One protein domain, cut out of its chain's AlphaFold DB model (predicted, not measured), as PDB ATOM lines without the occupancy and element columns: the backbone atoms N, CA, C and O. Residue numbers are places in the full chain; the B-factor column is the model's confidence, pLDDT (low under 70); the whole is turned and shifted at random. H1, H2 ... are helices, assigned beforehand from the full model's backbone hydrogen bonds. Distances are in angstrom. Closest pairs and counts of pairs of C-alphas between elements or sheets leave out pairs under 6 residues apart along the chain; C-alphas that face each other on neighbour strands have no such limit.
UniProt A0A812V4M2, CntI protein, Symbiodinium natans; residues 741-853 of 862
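What this domain is: This is residues 741 to 853 of the 862 residues of the protein "CntI protein" of Symbiodinium natans (UniProt A0A812V4M2). Two long helices, H1 and H2, lie side by side as a long helical hairpin that makes the length of the domain, and H3 folds back from the end of H2 to pack on H1. Beyond H3 the chain goes on into a loose tail of two short helices, H4 and H5, which touch no helix; residues 840 to 846, of which 844 to 846 belong to H5, stick out. The 113 printed residues have five named helices, in the order H1 to H5 along the chain, and no named strand, and the class is all helix. The whole is loose, with a radius of gyration of the C-alphas of 17.1 A, and elongated, spanning 56 by 29 by 19 A.

How they stand to each other: H1, residues 741 to 772, touches H2, residues 781 to 811; they form a helical hairpin, running opposite ways at a shallow tilt of 16 degrees. Their closest C-alphas are those of Gly 750 and Tyr 809, 4.8 A apart. H3, residues 813 to 828, touches H1 and runs the same way at a shallow tilt of 29 degrees; the closest C-alphas, of Gly 754 and Thr 820, are 4.2 A apart. H2 and H3 form a second helical hairpin, running opposite ways at a tilt of 36 degrees, only just steep. H2 touches H3 with residues 805 to 810 alone and H3 touches H2 with residues 815 to 819 alone; the closest C-alphas, of Tyr 809 and Ala 816, are 4.4 A apart. H1, H2 and H3 are an up and down bundle, each helix running against the one before it. H4, residues 831 to 839, is only just apart from H3, closest 8.2 A. H5, residues 844 to 851, is close to H4 but not clearly touching: the closest C-alphas, of Ser 839 and Ser 847, are 7.0 A apart. In H2, H3 and H4 every O i to N i+4 pair is within hydrogen-bond range; in H1 22 of 28 are, and in H5 1 of 4, beside 1 of 5 O i to N i+3 pairs.

Where its parts are: H1, residues 741 to 772, begins at C-alpha 741 (-33.549, -59.449, -7.354) and is 43.1 A long. H2, residues 781 to 811, is 44.3 A long and ends at C-alpha 811 (-18.907, -55.672, -6.412). H3, residues 813 to 828, is 22.1 A long. H4 holds residues 831 to 839. H5, residues 844 to 851, ends at C-alpha 851 (-9.120, -26.130, 23.112).

The domain as a whole: The two C-alphas farthest apart, of Trp 741 and Pro 779, are 56.6 A apart. The printed part has no cut. The link from H1 to H2 is short, and the other three are tight. The mean pLDDT of the printed part is 78.1; residues 775 to 777 and 830 to 853 are under 70.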
ATOM      1  N   TRP A 741     -33.409 -60.014  -8.702       92.31
ATOM      2  CA  TRP A 741     -33.549 -59.449  -7.354       92.31
ATOM      3  C   TRP A 741     -32.215 -59.057  -6.689       92.31
ATOM      4  O   TRP A 741     -32.200 -58.133  -5.880       92.31
ATOM      5  N   ARG A 742     -31.092 -59.717  -7.023       93.06
ATOM      6  CA  ARG A 742     -29.767 -59.433  -6.429       93.06
ATOM      7  C   ARG A 742     -29.231 -58.041  -6.829       93.06
ATOM      8  O   ARG A 742     -28.988 -57.251  -5.914       93.06
ATOM      9  N   PRO A 743     -29.085 -57.689  -8.126       93.00
ATOM     10  CA  PRO A 743     -28.763 -56.321  -8.554       93.00
ATOM     11  C   PRO A 743     -29.734 -55.266  -8.021       93.00
ATOM     12  O   PRO A 743     -29.293 -54.230  -7.529       93.00
ATOM     13  N   LEU A 744     -31.044 -55.549  -8.044       94.88
ATOM     14  CA  LEU A 744     -32.065 -54.631  -7.526       94.88
ATOM     15  C   LEU A 744     -31.861 -54.334  -6.037       94.88
ATOM     16  O   LEU A 744     -31.898 -53.177  -5.615       94.88
ATOM     17  N   LEU A 745     -31.596 -55.370  -5.239       95.00
ATOM     18  CA  LEU A 745     -31.333 -55.219  -3.815       95.00
ATOM     19  C   LEU A 745     -29.999 -54.504  -3.554       95.00
ATOM     20  O   LEU A 745     -29.939 -53.649  -2.672       95.00
ATOM     21  N   SER A 746     -28.953 -54.797  -4.334       94.50
ATOM     22  CA  SER A 746     -27.666 -54.093  -4.233       94.50
ATOM     23  C   SER A 746     -27.808 -52.600  -4.548       94.50
ATOM     24  O   SER A 746     -27.264 -51.762  -3.828       94.50
ATOM     25  N   HIS A 747     -28.611 -52.245  -5.556       94.62
ATOM     26  CA  HIS A 747     -28.926 -50.856  -5.899       94.62
ATOM     27  C   HIS A 747     -29.731 -50.152  -4.799       94.62
ATOM     28  O   HIS A 747     -29.425 -49.023  -4.416       94.62
ATOM     29  N   LEU A 748     -30.750 -50.800  -4.233       95.38
ATOM     30  CA  LEU A 748     -31.525 -50.211  -3.136       95.38
ATOM     31  C   LEU A 748     -30.674 -50.001  -1.878       95.38
ATOM     32  O   LEU A 748     -30.707 -48.925  -1.279       95.38
ATOM     33  N   VAL A 749     -29.891 -51.004  -1.483       96.00
ATOM     34  CA  VAL A 749     -29.083 -50.944  -0.261       96.00
ATOM     35  C   VAL A 749     -27.861 -50.052  -0.459       96.00
ATOM     36  O   VAL A 749     -27.717 -49.055   0.237       96.00
ATOM     37  N   GLY A 750     -26.990 -50.382  -1.410       93.62
ATOM     38  CA  GLY A 750     -25.717 -49.690  -1.594       93.62
ATOM     39  C   GLY A 750     -25.877 -48.306  -2.212       93.62
ATOM     40  O   GLY A 750     -25.372 -47.325  -1.668       93.62
ATOM     41  N   HIS A 751     -26.604 -48.205  -3.326       93.12
ATOM     42  CA  HIS A 751     -26.706 -46.957  -4.083       93.12
ATOM     43  C   HIS A 751     -27.741 -45.992  -3.477       93.12
ATOM     44  O   HIS A 751     -27.414 -44.855  -3.131       93.12
ATOM     45  N   THR A 752     -28.977 -46.451  -3.264       95.31
ATOM     46  CA  THR A 752     -30.075 -45.591  -2.783       95.31
ATOM     47  C   THR A 752     -29.918 -45.239  -1.304       95.31
ATOM     48  O   THR A 752     -29.863 -44.059  -0.950       95.31
ATOM     49  N   LEU A 753     -29.822 -46.243  -0.427       95.94
ATOM     50  CA  LEU A 753     -29.708 -46.029   1.016       95.94
ATOM     51  C   LEU A 753     -28.282 -45.623   1.424       95.94
ATOM     52  O   LEU A 753     -28.110 -44.655   2.165       95.94
ATOM     53  N   GLY A 754     -27.262 -46.322   0.929       95.62
ATOM     54  CA  GLY A 754     -25.861 -46.059   1.254       95.62
ATOM     55  C   GLY A 754     -25.364 -44.714   0.721       95.62
ATOM     56  O   GLY A 754     -25.049 -43.823   1.509       95.62
ATOM     57  N   ILE A 755     -25.290 -44.550  -0.603       94.00
ATOM     58  CA  ILE A 755     -24.693 -43.361  -1.238       94.00
ATOM     59  C   ILE A 755     -25.645 -42.156  -1.190       94.00
ATOM     60  O   ILE A 755     -25.298 -41.105  -0.641       94.00
ATOM     61  N   HIS A 756     -26.847 -42.282  -1.756       94.31
ATOM     62  CA  HIS A 756     -27.729 -41.132  -1.990       94.31
ATOM     63  C   HIS A 756     -28.498 -40.646  -0.759       94.31
ATOM     64  O   HIS A 756     -28.876 -39.474  -0.719       94.31
ATOM     65  N   LEU A 757     -28.688 -41.491   0.261       94.75
ATOM     66  CA  LEU A 757     -29.238 -41.067   1.548       94.75
ATOM     67  C   LEU A 757     -28.140 -40.854   2.590       94.75
ATOM     68  O   LEU A 757     -27.863 -39.718   2.968       94.75
ATOM     69  N   LEU A 758     -27.520 -41.921   3.088       95.44
ATOM     70  CA  LEU A 758     -26.692 -41.849   4.294       95.44
ATOM     71  C   LEU A 758     -25.377 -41.101   4.062       95.44
ATOM     72  O   LEU A 758     -25.068 -40.163   4.800       95.44
ATOM     73  N   TRP A 759     -24.627 -41.451   3.015       95.44
ATOM     74  CA  TRP A 759     -23.377 -40.764   2.686       95.44
ATOM     75  C   TRP A 759     -23.611 -39.298   2.312       95.44
ATOM     76  O   TRP A 759     -22.848 -38.419   2.723       95.44
ATOM     77  N   TRP A 760     -24.704 -39.005   1.603       94.38
ATOM     78  CA  TRP A 760     -25.141 -37.637   1.333       94.38
ATOM     79  C   TRP A 760     -25.411 -36.845   2.618       94.38
ATOM     80  O   TRP A 760     -24.853 -35.761   2.807       94.38
ATOM     81  N   LEU A 761     -26.220 -37.386   3.536       92.75
ATOM     82  CA  LEU A 761     -26.523 -36.747   4.821       92.75
ATOM     83  C   LEU A 761     -25.252 -36.508   5.645       92.75
ATOM     84  O   LEU A 761     -25.090 -35.435   6.238       92.75
ATOM     85  N   LEU A 762     -24.339 -37.482   5.673       92.31
ATOM     86  CA  LEU A 762     -23.044 -37.359   6.336       92.31
ATOM     87  C   LEU A 762     -22.186 -36.259   5.697       92.31
ATOM     88  O   LEU A 762     -21.662 -35.401   6.409       92.31
ATOM     89  N   SER A 763     -22.106 -36.230   4.366       93.06
ATOM     90  CA  SER A 763     -21.350 -35.234   3.598       93.06
ATOM     91  C   SER A 763     -21.886 -33.820   3.813       93.06
ATOM     92  O   SER A 763     -21.109 -32.900   4.058       93.06
ATOM     93  N   MET A 764     -23.209 -33.635   3.816       91.56
ATOM     94  CA  MET A 764     -23.831 -32.340   4.114       91.56
ATOM     95  C   MET A 764     -23.585 -31.908   5.561       91.56
ATOM     96  O   MET A 764     -23.291 -30.742   5.825       91.56
ATOM     97  N   ARG A 765     -23.645 -32.831   6.530       88.12
ATOM     98  CA  ARG A 765     -23.293 -32.524   7.929       88.12
ATOM     99  C   ARG A 765     -21.834 -32.104   8.062       88.12
ATOM    100  O   ARG A 765     -21.549 -31.150   8.788       88.12
ATOM    101  N   PHE A 766     -20.935 -32.796   7.370       89.44
ATOM    102  CA  PHE A 766     -19.515 -32.473   7.345       89.44
ATOM    103  C   PHE A 766     -19.258 -31.113   6.681       89.44
ATOM    104  O   PHE A 766     -18.551 -30.284   7.244       89.44
ATOM    105  N   PHE A 767     -19.920 -30.822   5.561       90.94
ATOM    106  CA  PHE A 767     -19.867 -29.527   4.885       90.94
ATOM    107  C   PHE A 767     -20.267 -28.366   5.804       90.94
ATOM    108  O   PHE A 767     -19.533 -27.386   5.947       90.94
ATOM    109  N   LEU A 768     -21.414 -28.491   6.477       87.50
ATOM    110  CA  LEU A 768     -21.902 -27.476   7.410       87.50
ATOM    111  C   LEU A 768     -20.975 -27.316   8.621       87.50
ATOM    112  O   LEU A 768     -20.790 -26.201   9.106       87.50
ATOM    113  N   TYR A 769     -20.370 -28.413   9.086       86.06
ATOM    114  CA  TYR A 769     -19.352 -28.381  10.131       86.06
ATOM    115  C   TYR A 769     -18.111 -27.598   9.688       86.06
ATOM    116  O   TYR A 769     -17.717 -26.671  10.391       86.06
ATOM    117  N   LEU A 770     -17.550 -27.896   8.508       86.25
ATOM    118  CA  LEU A 770     -16.397 -27.177   7.957       86.25
ATOM    119  C   LEU A 770     -16.680 -25.680   7.780       86.25
ATOM    120  O   LEU A 770     -15.815 -24.851   8.055       86.25
ATOM    121  N   CYS A 771     -17.895 -25.322   7.357       87.00
ATOM    122  CA  CYS A 771     -18.293 -23.922   7.211       87.00
ATOM    123  C   CYS A 771     -18.376 -23.182   8.553       87.00
ATOM    124  O   CYS A 771     -18.151 -21.975   8.591       87.00
ATOM    125  N   ASN A 772     -18.709 -23.888   9.636       83.06
ATOM    126  CA  ASN A 772     -18.838 -23.330  10.983       83.06
ATOM    127  C   ASN A 772     -17.515 -23.321  11.770       83.06
ATOM    128  O   ASN A 772     -17.480 -22.826  12.896       83.06
ATOM    129  N   LEU A 773     -16.428 -23.871  11.215       81.50
ATOM    130  CA  LEU A 773     -15.109 -23.774  11.835       81.50
ATOM    131  C   LEU A 773     -14.697 -22.302  11.952       81.50
ATOM    132  O   LEU A 773     -14.797 -21.532  10.993       81.50
ATOM    133  N   ASN A 774     -14.222 -21.922  13.139       70.38
ATOM    134  CA  ASN A 774     -13.820 -20.553  13.427       70.38
ATOM    135  C   ASN A 774     -12.446 -20.257  12.806       70.38
ATOM    136  O   ASN A 774     -11.407 -20.353  13.457       70.38
ATOM    137  N   PHE A 775     -12.434 -19.955  11.509       68.88
ATOM    138  CA  PHE A 775     -11.246 -19.451  10.832       68.88
ATOM    139  C   PHE A 775     -11.037 -17.975  11.173       68.88
ATOM    140  O   PHE A 775     -11.984 -17.189  11.135       68.88
ATOM    141  N   ALA A 776      -9.783 -17.590  11.428       69.00
ATOM    142  CA  ALA A 776      -9.416 -16.194  11.639       69.00
ATOM    143  C   ALA A 776      -9.918 -15.314  10.481       69.00
ATOM    144  O   ALA A 776      -9.718 -15.656   9.308       69.00
ATOM    145  N   SER A 777     -10.547 -14.185  10.824       67.88
ATOM    146  CA  SER A 777     -11.002 -13.191   9.851       67.88
ATOM    147  C   SER A 777      -9.797 -12.653   9.086       67.88
ATOM    148  O   SER A 777      -8.874 -12.099   9.682       67.88
ATOM    149  N   ARG A 778      -9.777 -12.853   7.766       72.69
ATOM    150  CA  ARG A 778      -8.745 -12.299   6.886       72.69
ATOM    151  C   ARG A 778      -9.418 -11.521   5.758       72.69
ATOM    152  O   ARG A 778     -10.285 -12.087   5.098       72.69
ATOM    153  N   PRO A 779      -9.064 -10.251   5.525       71.38
ATOM    154  CA  PRO A 779      -9.686  -9.462   4.470       71.38
ATOM    155  C   PRO A 779      -9.262  -9.939   3.070       71.38
ATOM    156  O   PRO A 779      -8.188 -10.513   2.876       71.38
ATOM    157  N   GLY A 780     -10.112  -9.672   2.077       74.62
ATOM    158  CA  GLY A 780      -9.795  -9.861   0.659       74.62
ATOM    159  C   GLY A 780      -9.657 -11.324   0.219       74.62
ATOM    160  O   GLY A 780     -10.461 -12.181   0.583       74.62
ATOM    161  N   LEU A 781      -8.639 -11.607  -0.604       74.00
ATOM    162  CA  LEU A 781      -8.421 -12.904  -1.266       74.00
ATOM    163  C   LEU A 781      -8.273 -14.076  -0.282       74.00
ATOM    164  O   LEU A 781      -8.684 -15.196  -0.581       74.00
ATOM    165  N   LEU A 782      -7.722 -13.826   0.908       77.56
ATOM    166  CA  LEU A 782      -7.473 -14.869   1.903       77.56
ATOM    167  C   LEU A 782      -8.768 -15.511   2.430       77.56
ATOM    168  O   LEU A 782      -8.764 -16.707   2.713       77.56
ATOM    169  N   ASP A 783      -9.885 -14.778   2.512       79.94
ATOM    170  CA  ASP A 783     -11.176 -15.373   2.899       79.94
ATOM    171  C   ASP A 783     -11.742 -16.290   1.803       79.94
ATOM    172  O   ASP A 783     -12.306 -17.353   2.090       79.94
ATOM    173  N   TYR A 784     -11.546 -15.917   0.536       77.62
ATOM    174  CA  TYR A 784     -11.912 -16.755  -0.606       77.62
ATOM    175  C   TYR A 784     -11.060 -18.025  -0.657       77.62
ATOM    176  O   TYR A 784     -11.613 -19.108  -0.814       77.62
ATOM    177  N   LEU A 785      -9.749 -17.931  -0.409       79.19
ATOM    178  CA  LEU A 785      -8.862 -19.100  -0.336       79.19
ATOM    179  C   LEU A 785      -9.226 -20.048   0.811       79.19
ATOM    180  O   LEU A 785      -9.226 -21.263   0.637       79.19
ATOM    181  N   GLN A 786      -9.598 -19.521   1.976       85.62
ATOM    182  CA  GLN A 786     -10.101 -20.360   3.064       85.62
ATOM    183  C   GLN A 786     -11.446 -21.024   2.707       85.62
ATOM    184  O   GLN A 786     -11.700 -22.164   3.097       85.62
ATOM    185  N   SER A 787     -12.316 -20.328   1.967       86.81
ATOM    186  CA  SER A 787     -13.580 -20.895   1.471       86.81
ATOM    187  C   SER A 787     -13.327 -21.981   0.418       86.81
ATOM    188  O   SER A 787     -13.994 -23.012   0.429       86.81
ATOM    189  N   LEU A 788     -12.310 -21.787  -0.427       83.12
ATOM    190  CA  LEU A 788     -11.839 -22.761  -1.407       83.12
ATOM    191  C   LEU A 788     -11.293 -24.006  -0.709       83.12
ATOM    192  O   LEU A 788     -11.661 -25.109  -1.083       83.12
ATOM    193  N   LEU A 789     -10.495 -23.845   0.349       88.00
ATOM    194  CA  LEU A 789      -9.998 -24.968   1.145       88.00
ATOM    195  C   LEU A 789     -11.147 -25.799   1.738       88.00
ATOM    196  O   LEU A 789     -11.144 -27.019   1.613       88.00
ATOM    197  N   VAL A 790     -12.152 -25.146   2.335       87.81
ATOM    198  CA  VAL A 790     -13.354 -25.831   2.846       87.81
ATOM    199  C   VAL A 790     -14.065 -26.604   1.732       87.81
ATOM    200  O   VAL A 790     -14.424 -27.765   1.924       87.81
ATOM    201  N   PHE A 791     -14.234 -25.982   0.565       87.88
ATOM    202  CA  PHE A 791     -14.838 -26.616  -0.602       87.88
ATOM    203  C   PHE A 791     -14.030 -27.817  -1.115       87.88
ATOM    204  O   PHE A 791     -14.622 -28.853  -1.408       87.88
ATOM    205  N   LEU A 792     -12.701 -27.716  -1.195       85.44
ATOM    206  CA  LEU A 792     -11.832 -28.802  -1.657       85.44
ATOM    207  C   LEU A 792     -11.868 -29.996  -0.697       85.44
ATOM    208  O   LEU A 792     -12.007 -31.129  -1.148       85.44
ATOM    209  N   ILE A 793     -11.823 -29.748   0.618       90.38
ATOM    210  CA  ILE A 793     -11.938 -30.802   1.638       90.38
ATOM    211  C   ILE A 793     -13.303 -31.494   1.539       90.38
ATOM    212  O   ILE A 793     -13.376 -32.722   1.554       90.38
ATOM    213  N   PHE A 794     -14.386 -30.723   1.403       91.06
ATOM    214  CA  PHE A 794     -15.725 -31.273   1.198       91.06
ATOM    215  C   PHE A 794     -15.817 -32.105  -0.087       91.06
ATOM    216  O   PHE A 794     -16.327 -33.221  -0.050       91.06
ATOM    217  N   SER A 795     -15.305 -31.583  -1.202       87.56
ATOM    218  CA  SER A 795     -15.364 -32.242  -2.510       87.56
ATOM    219  C   SER A 795     -14.593 -33.557  -2.505       87.56
ATOM    220  O   SER A 795     -15.093 -34.558  -3.015       87.56
ATOM    221  N   LEU A 796     -13.411 -33.576  -1.878       88.19
ATOM    222  CA  LEU A 796     -12.619 -34.787  -1.696       88.19
ATOM    223  C   LEU A 796     -13.367 -35.811  -0.838       88.19
ATOM    224  O   LEU A 796     -13.470 -36.966  -1.233       88.19
ATOM    225  N   PHE A 797     -13.924 -35.388   0.302       91.69
ATOM    226  CA  PHE A 797     -14.682 -36.270   1.189       91.69
ATOM    227  C   PHE A 797     -15.890 -36.881   0.470       91.69
ATOM    228  O   PHE A 797     -16.023 -38.100   0.418       91.69
ATOM    229  N   TYR A 798     -16.731 -36.043  -0.145       91.00
ATOM    230  CA  TYR A 798     -17.916 -36.484  -0.875       91.00
ATOM    231  C   TYR A 798     -17.559 -37.474  -1.989       91.00
ATOM    232  O   TYR A 798     -18.140 -38.559  -2.043       91.00
ATOM    233  N   SER A 799     -16.565 -37.135  -2.818       86.19
ATOM    234  CA  SER A 799     -16.154 -37.955  -3.963       86.19
ATOM    235  C   SER A 799     -15.517 -39.275  -3.534       86.19
ATOM    236  O   SER A 799     -15.810 -40.304  -4.131       86.19
ATOM    237  N   LEU A 800     -14.688 -39.273  -2.483       87.75
ATOM    238  CA  LEU A 800     -14.019 -40.481  -1.998       87.75
ATOM    239  C   LEU A 800     -15.028 -41.510  -1.485       87.75
ATOM    240  O   LEU A 800     -14.992 -42.662  -1.903       87.75
ATOM    241  N   GLY A 801     -15.956 -41.109  -0.612       89.88
ATOM    242  CA  GLY A 801     -16.965 -42.057  -0.140       89.88
ATOM    243  C   GLY A 801     -18.018 -42.394  -1.191       89.88
ATOM    244  O   GLY A 801     -18.527 -43.507  -1.177       89.88
ATOM    245  N   GLY A 802     -18.281 -41.498  -2.148       89.00
ATOM    246  CA  GLY A 802     -19.072 -41.817  -3.337       89.00
ATOM    247  C   GLY A 802     -18.421 -42.913  -4.182       89.00
ATOM    248  O   GLY A 802     -19.089 -43.876  -4.536       89.00
ATOM    249  N   ALA A 803     -17.110 -42.827  -4.428       87.81
ATOM    250  CA  ALA A 803     -16.351 -43.837  -5.165       87.81
ATOM    251  C   ALA A 803     -16.281 -45.177  -4.416       87.81
ATOM    252  O   ALA A 803     -16.522 -46.225  -5.010       87.81
ATOM    253  N   ILE A 804     -16.014 -45.155  -3.104       89.44
ATOM    254  CA  ILE A 804     -16.028 -46.368  -2.267       89.44
ATOM    255  C   ILE A 804     -17.420 -47.000  -2.278       89.44
ATOM    256  O   ILE A 804     -17.542 -48.211  -2.456       89.44
ATOM    257  N   GLY A 805     -18.469 -46.194  -2.116       91.69
ATOM    258  CA  GLY A 805     -19.847 -46.662  -2.182       91.69
ATOM    259  C   GLY A 805     -20.175 -47.264  -3.545       91.69
ATOM    260  O   GLY A 805     -20.767 -48.340  -3.596       91.69
ATOM    261  N   TYR A 806     -19.735 -46.617  -4.631       88.75
ATOM    262  CA  TYR A 806     -19.925 -47.090  -6.001       88.75
ATOM    263  C   TYR A 806     -19.309 -48.477  -6.204       88.75
ATOM    264  O   TYR A 806     -19.999 -49.422  -6.577       88.75
ATOM    265  N   LEU A 807     -18.031 -48.627  -5.846       88.56
ATOM    266  CA  LEU A 807     -17.315 -49.907  -5.896       88.56
ATOM    267  C   LEU A 807     -17.944 -50.968  -4.981       88.56
ATOM    268  O   LEU A 807     -17.942 -52.158  -5.294       88.56
ATOM    269  N   SER A 808     -18.489 -50.554  -3.836       90.94
ATOM    270  CA  SER A 808     -19.113 -51.471  -2.878       90.94
ATOM    271  C   SER A 808     -20.422 -52.053  -3.409       90.94
ATOM    272  O   SER A 808     -20.665 -53.240  -3.217       90.94
ATOM    273  N   TYR A 809     -21.266 -51.262  -4.083       90.69
ATOM    274  CA  TYR A 809     -22.540 -51.776  -4.602       90.69
ATOM    275  C   TYR A 809     -22.391 -52.554  -5.914       90.69
ATOM    276  O   TYR A 809     -23.187 -53.462  -6.171       90.69
ATOM    277  N   SER A 810     -21.386 -52.227  -6.732       88.00
ATOM    278  CA  SER A 810     -21.128 -52.927  -7.992       88.00
ATOM    279  C   SER A 810     -20.396 -54.260  -7.809       88.00
ATOM    280  O   SER A 810     -20.492 -55.114  -8.683       88.00
ATOM    281  N   SER A 811     -19.708 -54.467  -6.676       88.44
ATOM    282  CA  SER A 811     -18.907 -55.672  -6.412       88.44
ATOM    283  C   SER A 811     -19.704 -56.839  -5.825       88.44
ATOM    284  O   SER A 811     -19.735 -57.915  -6.412       88.44
ATOM    285  N   ASN A 812     -20.317 -56.677  -4.647       91.06
ATOM    286  CA  ASN A 812     -21.182 -57.690  -4.036       91.06
ATOM    287  C   ASN A 812     -22.124 -57.093  -2.976       91.06
ATOM    288  O   ASN A 812     -21.861 -56.048  -2.382       91.06
ATOM    289  N   LEU A 813     -23.213 -57.808  -2.680       92.00
ATOM    290  CA  LEU A 813     -24.221 -57.366  -1.711       92.00
ATOM    291  C   LEU A 813     -23.668 -57.225  -0.275       92.00
ATOM    292  O   LEU A 813     -24.125 -56.371   0.486       92.00
ATOM    293  N   GLY A 814     -22.668 -58.029   0.102       92.44
ATOM    294  CA  GLY A 814     -21.981 -57.925   1.394       92.44
ATOM    295  C   GLY A 814     -21.217 -56.605   1.549       92.44
ATOM    296  O   GLY A 814     -21.317 -55.938   2.575       92.44
ATOM    297  N   ALA A 815     -20.515 -56.168   0.503       92.94
ATOM    298  CA  ALA A 815     -19.828 -54.882   0.472       92.94
ATOM    299  C   ALA A 815     -20.830 -53.714   0.484       92.94
ATOM    300  O   ALA A 815     -20.665 -52.771   1.261       92.94
ATOM    301  N   ALA A 816     -21.915 -53.807  -0.295       93.38
ATOM    302  CA  ALA A 816     -22.998 -52.819  -0.303       93.38
ATOM    303  C   ALA A 816     -23.628 -52.625   1.090       93.38
ATOM    304  O   ALA A 816     -23.803 -51.496   1.563       93.38
ATOM    305  N   THR A 817     -23.944 -53.727   1.774       94.81
ATOM    306  CA  THR A 817     -24.510 -53.721   3.132       94.81
ATOM    307  C   THR A 817     -23.507 -53.214   4.168       94.81
ATOM    308  O   THR A 817     -23.886 -52.420   5.032       94.81
ATOM    309  N   ALA A 818     -22.229 -53.591   4.065       94.56
ATOM    310  CA  ALA A 818     -21.171 -53.104   4.950       94.56
ATOM    311  C   ALA A 818     -20.984 -51.584   4.830       94.56
ATOM    312  O   ALA A 818     -21.035 -50.881   5.842       94.56
ATOM    313  N   PHE A 819     -20.858 -51.056   3.606       95.31
ATOM    314  CA  PHE A 819     -20.752 -49.614   3.361       95.31
ATOM    315  C   PHE A 819     -21.955 -48.857   3.935       95.31
ATOM    316  O   PHE A 819     -21.797 -47.878   4.665       95.31
ATOM    317  N   THR A 820     -23.164 -49.355   3.669       96.00
ATOM    318  CA  THR A 820     -24.414 -48.762   4.164       96.00
ATOM    319  C   THR A 820     -24.480 -48.769   5.690       96.00
ATOM    320  O   THR A 820     -24.863 -47.770   6.295       96.00
ATOM    321  N   SER A 821     -24.048 -49.856   6.333       94.56
ATOM    322  CA  SER A 821     -24.021 -49.983   7.797       94.56
ATOM    323  C   SER A 821     -23.030 -49.008   8.436       94.56
ATOM    324  O   SER A 821     -23.356 -48.345   9.422       94.56
ATOM    325  N   VAL A 822     -21.843 -48.853   7.841       93.69
ATOM    326  CA  VAL A 822     -20.846 -47.864   8.277       93.69
ATOM    327  C   VAL A 822     -21.384 -46.443   8.093       93.69
ATOM    328  O   VAL A 822     -21.328 -45.638   9.024       93.69
ATOM    329  N   ALA A 823     -21.965 -46.133   6.931       93.00
ATOM    330  CA  ALA A 823     -22.569 -44.829   6.664       93.00
ATOM    331  C   ALA A 823     -23.720 -44.519   7.640       93.00
ATOM    332  O   ALA A 823     -23.834 -43.389   8.121       93.00
ATOM    333  N   LEU A 824     -24.535 -45.520   7.993       93.00
ATOM    334  CA  LEU A 824     -25.608 -45.399   8.980       93.00
ATOM    335  C   LEU A 824     -25.050 -45.084  10.369       93.00
ATOM    336  O   LEU A 824     -25.489 -44.123  11.000       93.00
ATOM    337  N   PHE A 825     -24.050 -45.843  10.823       91.62
ATOM    338  CA  PHE A 825     -23.396 -45.622  12.111       91.62
ATOM    339  C   PHE A 825     -22.801 -44.206  12.211       91.62
ATOM    340  O   PHE A 825     -23.056 -43.477  13.175       91.62
ATOM    341  N   LEU A 826     -22.083 -43.758  11.179       87.81
ATOM    342  CA  LEU A 826     -21.502 -42.411  11.119       87.81
ATOM    343  C   LEU A 826     -22.564 -41.301  11.040       87.81
ATOM    344  O   LEU A 826     -22.376 -40.208  11.574       87.81
ATOM    345  N   THR A 827     -23.705 -41.565  10.405       85.56
ATOM    346  CA  THR A 827     -24.806 -40.596  10.318       85.56
ATOM    347  C   THR A 827     -25.570 -40.493  11.641       85.56
ATOM    348  O   THR A 827     -25.937 -39.391  12.064       85.56
ATOM    349  N   CYS A 828     -25.789 -41.611  12.332       81.88
ATOM    350  CA  CYS A 828     -26.523 -41.661  13.597       81.88
ATOM    351  C   CYS A 828     -25.688 -41.196  14.798       81.88
ATOM    352  O   CYS A 828     -26.252 -40.696  15.776       81.88
ATOM    353  N   THR A 829     -24.359 -41.291  14.729       76.44
ATOM    354  CA  THR A 829     -23.490 -40.868  15.832       76.44
ATOM    355  C   THR A 829     -23.608 -39.357  16.116       76.44
ATOM    356  O   THR A 829     -23.666 -38.515  15.198       76.44
ATOM    357  N   PRO A 830     -23.682 -38.961  17.404       64.62
ATOM    358  CA  PRO A 830     -23.663 -37.559  17.794       64.62
ATOM    359  C   PRO A 830     -22.372 -36.895  17.316       64.62
ATOM    360  O   PRO A 830     -21.281 -37.445  17.441       64.62
ATOM    361  N   GLY A 831     -22.481 -35.670  16.796       55.66
ATOM    362  CA  GLY A 831     -21.326 -34.949  16.256       55.66
ATOM    363  C   GLY A 831     -20.201 -34.692  17.266       55.66
ATOM    364  O   GLY A 831     -19.105 -34.382  16.827       55.66
ATOM    365  N   THR A 832     -20.451 -34.824  18.575       50.72
ATOM    366  CA  THR A 832     -19.462 -34.678  19.657       50.72
ATOM    367  C   THR A 832     -18.407 -35.787  19.655       50.72
ATOM    368  O   THR A 832     -17.244 -35.520  19.952       50.72
ATOM    369  N   THR A 833     -18.772 -37.008  19.260       49.28
ATOM    370  CA  THR A 833     -17.872 -38.175  19.263       49.28
ATOM    371  C   THR A 833     -16.915 -38.152  18.068       49.28
ATOM    372  O   THR A 833     -15.721 -38.406  18.212       49.28
ATOM    373  N   ILE A 834     -17.412 -37.746  16.893       45.81
ATOM    374  CA  ILE A 834     -16.608 -37.609  15.666       45.81
ATOM    375  C   ILE A 834     -15.623 -36.437  15.788       45.81
ATOM    376  O   ILE A 834     -14.468 -36.563  15.387       45.81
ATOM    377  N   THR A 835     -16.033 -35.311  16.387       46.47
ATOM    378  CA  THR A 835     -15.117 -34.188  16.651       46.47
ATOM    379  C   THR A 835     -14.028 -34.547  17.654       46.47
ATOM    380  O   THR A 835     -12.896 -34.118  17.465       46.47
ATOM    381  N   GLY A 836     -14.334 -35.370  18.668       41.00
ATOM    382  CA  GLY A 836     -13.329 -35.908  19.589       41.00
ATOM    383  C   GLY A 836     -12.284 -36.756  18.857       41.00
ATOM    384  O   GLY A 836     -11.090 -36.510  18.989       41.00
ATOM    385  N   CYS A 837     -12.737 -37.660  17.985       37.44
ATOM    386  CA  CYS A 837     -11.871 -38.540  17.197       37.44
ATOM    387  C   CYS A 837     -11.022 -37.783  16.147       37.44
ATOM    388  O   CYS A 837      -9.837 -38.062  15.970       37.44
ATOM    389  N   LEU A 838     -11.583 -36.759  15.496       40.00
ATOM    390  CA  LEU A 838     -10.834 -35.883  14.583       40.00
ATOM    391  C   LEU A 838      -9.858 -34.960  15.327       40.00
ATOM    392  O   LEU A 838      -8.781 -34.665  14.814       40.00
ATOM    393  N   SER A 839     -10.198 -34.522  16.543       40.59
ATOM    394  CA  SER A 839      -9.308 -33.694  17.366       40.59
ATOM    395  C   SER A 839      -8.084 -34.458  17.875       40.59
ATOM    396  O   SER A 839      -7.019 -33.859  17.997       40.59
ATOM    397  N   SER A 840      -8.195 -35.777  18.085       38.56
ATOM    398  CA  SER A 840      -7.057 -36.647  18.417       38.56
ATOM    399  C   SER A 840      -6.121 -36.930  17.237       38.56
ATOM    400  O   SER A 840      -4.999 -37.371  17.455       38.56
ATOM    401  N   LEU A 841      -6.554 -36.666  15.998       36.06
ATOM    402  CA  LEU A 841      -5.763 -36.878  14.776       36.06
ATOM    403  C   LEU A 841      -5.000 -35.621  14.315       36.06
ATOM    404  O   LEU A 841      -4.179 -35.703  13.403       36.06
ATOM    405  N   LEU A 842      -5.247 -34.453  14.924       37.31
ATOM    406  CA  LEU A 842      -4.570 -33.195  14.588       37.31
ATOM    407  C   LEU A 842      -3.364 -32.940  15.518       37.31
ATOM    408  O   LEU A 842      -3.477 -33.116  16.731       37.31
ATOM    409  N   PRO A 843      -2.211 -32.469  14.998       39.19
ATOM    410  CA  PRO A 843      -1.014 -32.234  15.803       39.19
ATOM    411  C   PRO A 843      -1.244 -31.190  16.911       39.19
ATOM    412  O   PRO A 843      -1.861 -30.142  16.698       39.19
ATOM    413  N   ALA A 844      -0.680 -31.451  18.097       38.09
ATOM    414  CA  ALA A 844      -0.936 -30.756  19.370       38.09
ATOM    415  C   ALA A 844      -0.723 -29.222  19.382       38.09
ATOM    416  O   ALA A 844      -1.137 -28.548  20.325       38.09
ATOM    417  N   ARG A 845      -0.100 -28.638  18.347       34.66
ATOM    418  CA  ARG A 845       0.009 -27.175  18.178       34.66
ATOM    419  C   ARG A 845      -1.265 -26.527  17.617       34.66
ATOM    420  O   ARG A 845      -1.540 -25.387  17.971       34.66
ATOM    421  N   MET A 846      -2.071 -27.238  16.819       35.12
ATOM    422  CA  MET A 846      -3.396 -26.762  16.378       35.12
ATOM    423  C   MET A 846      -4.474 -26.980  17.445       35.12
ATOM    424  O   MET A 846      -5.426 -26.204  17.508       35.12
ATOM    425  N   SER A 847      -4.321 -27.990  18.310       35.25
ATOM    426  CA  SER A 847      -5.325 -28.268  19.342       35.25
ATOM    427  C   SER A 847      -5.345 -27.207  20.446       35.25
ATOM    428  O   SER A 847      -6.427 -26.867  20.901       35.25
ATOM    429  N   ARG A 848      -4.213 -26.581  20.817       30.69
ATOM    430  CA  ARG A 848      -4.177 -25.574  21.904       30.69
ATOM    431  C   ARG A 848      -4.978 -24.298  21.627       30.69
ATOM    432  O   ARG A 848      -5.553 -23.755  22.561       30.69
ATOM    433  N   HIS A 849      -5.073 -23.844  20.375       35.59
ATOM    434  CA  HIS A 849      -5.916 -22.688  20.020       35.59
ATOM    435  C   HIS A 849      -7.398 -23.042  19.831       35.59
ATOM    436  O   HIS A 849      -8.254 -22.171  19.947       35.59
ATOM    437  N   VAL A 850      -7.715 -24.312  19.564       33.09
ATOM    438  CA  VAL A 850      -9.101 -24.802  19.469       33.09
ATOM    439  C   VAL A 850      -9.645 -25.201  20.852       33.09
ATOM    440  O   VAL A 850     -10.822 -24.995  21.134       33.09
ATOM    441  N   LEU A 851      -8.788 -25.712  21.744       32.75
ATOM    442  CA  LEU A 851      -9.120 -26.130  23.112       32.75
ATOM    443  C   LEU A 851      -9.277 -24.961  24.090       32.75
ATOM    444  O   LEU A 851      -9.976 -25.122  25.081       32.75
ATOM    445  N   SER A 852      -8.718 -23.778  23.816       31.81
ATOM    446  CA  SER A 852      -8.937 -22.593  24.664       31.81
ATOM    447  C   SER A 852     -10.331 -21.961  24.505       31.81
ATOM    448  O   SER A 852     -10.607 -20.944  25.132       31.81
ATOM    449  N   ILE A 853     -11.198 -22.522  23.647       35.81
ATOM    450  CA  ILE A 853     -12.527 -21.978  23.297       35.81
ATOM    451  C   ILE A 853     -13.669 -22.972  23.625       35.81
ATOM    452  O   ILE A 853     -14.845 -22.619  23.551       35.81
TER     453      ILE A 853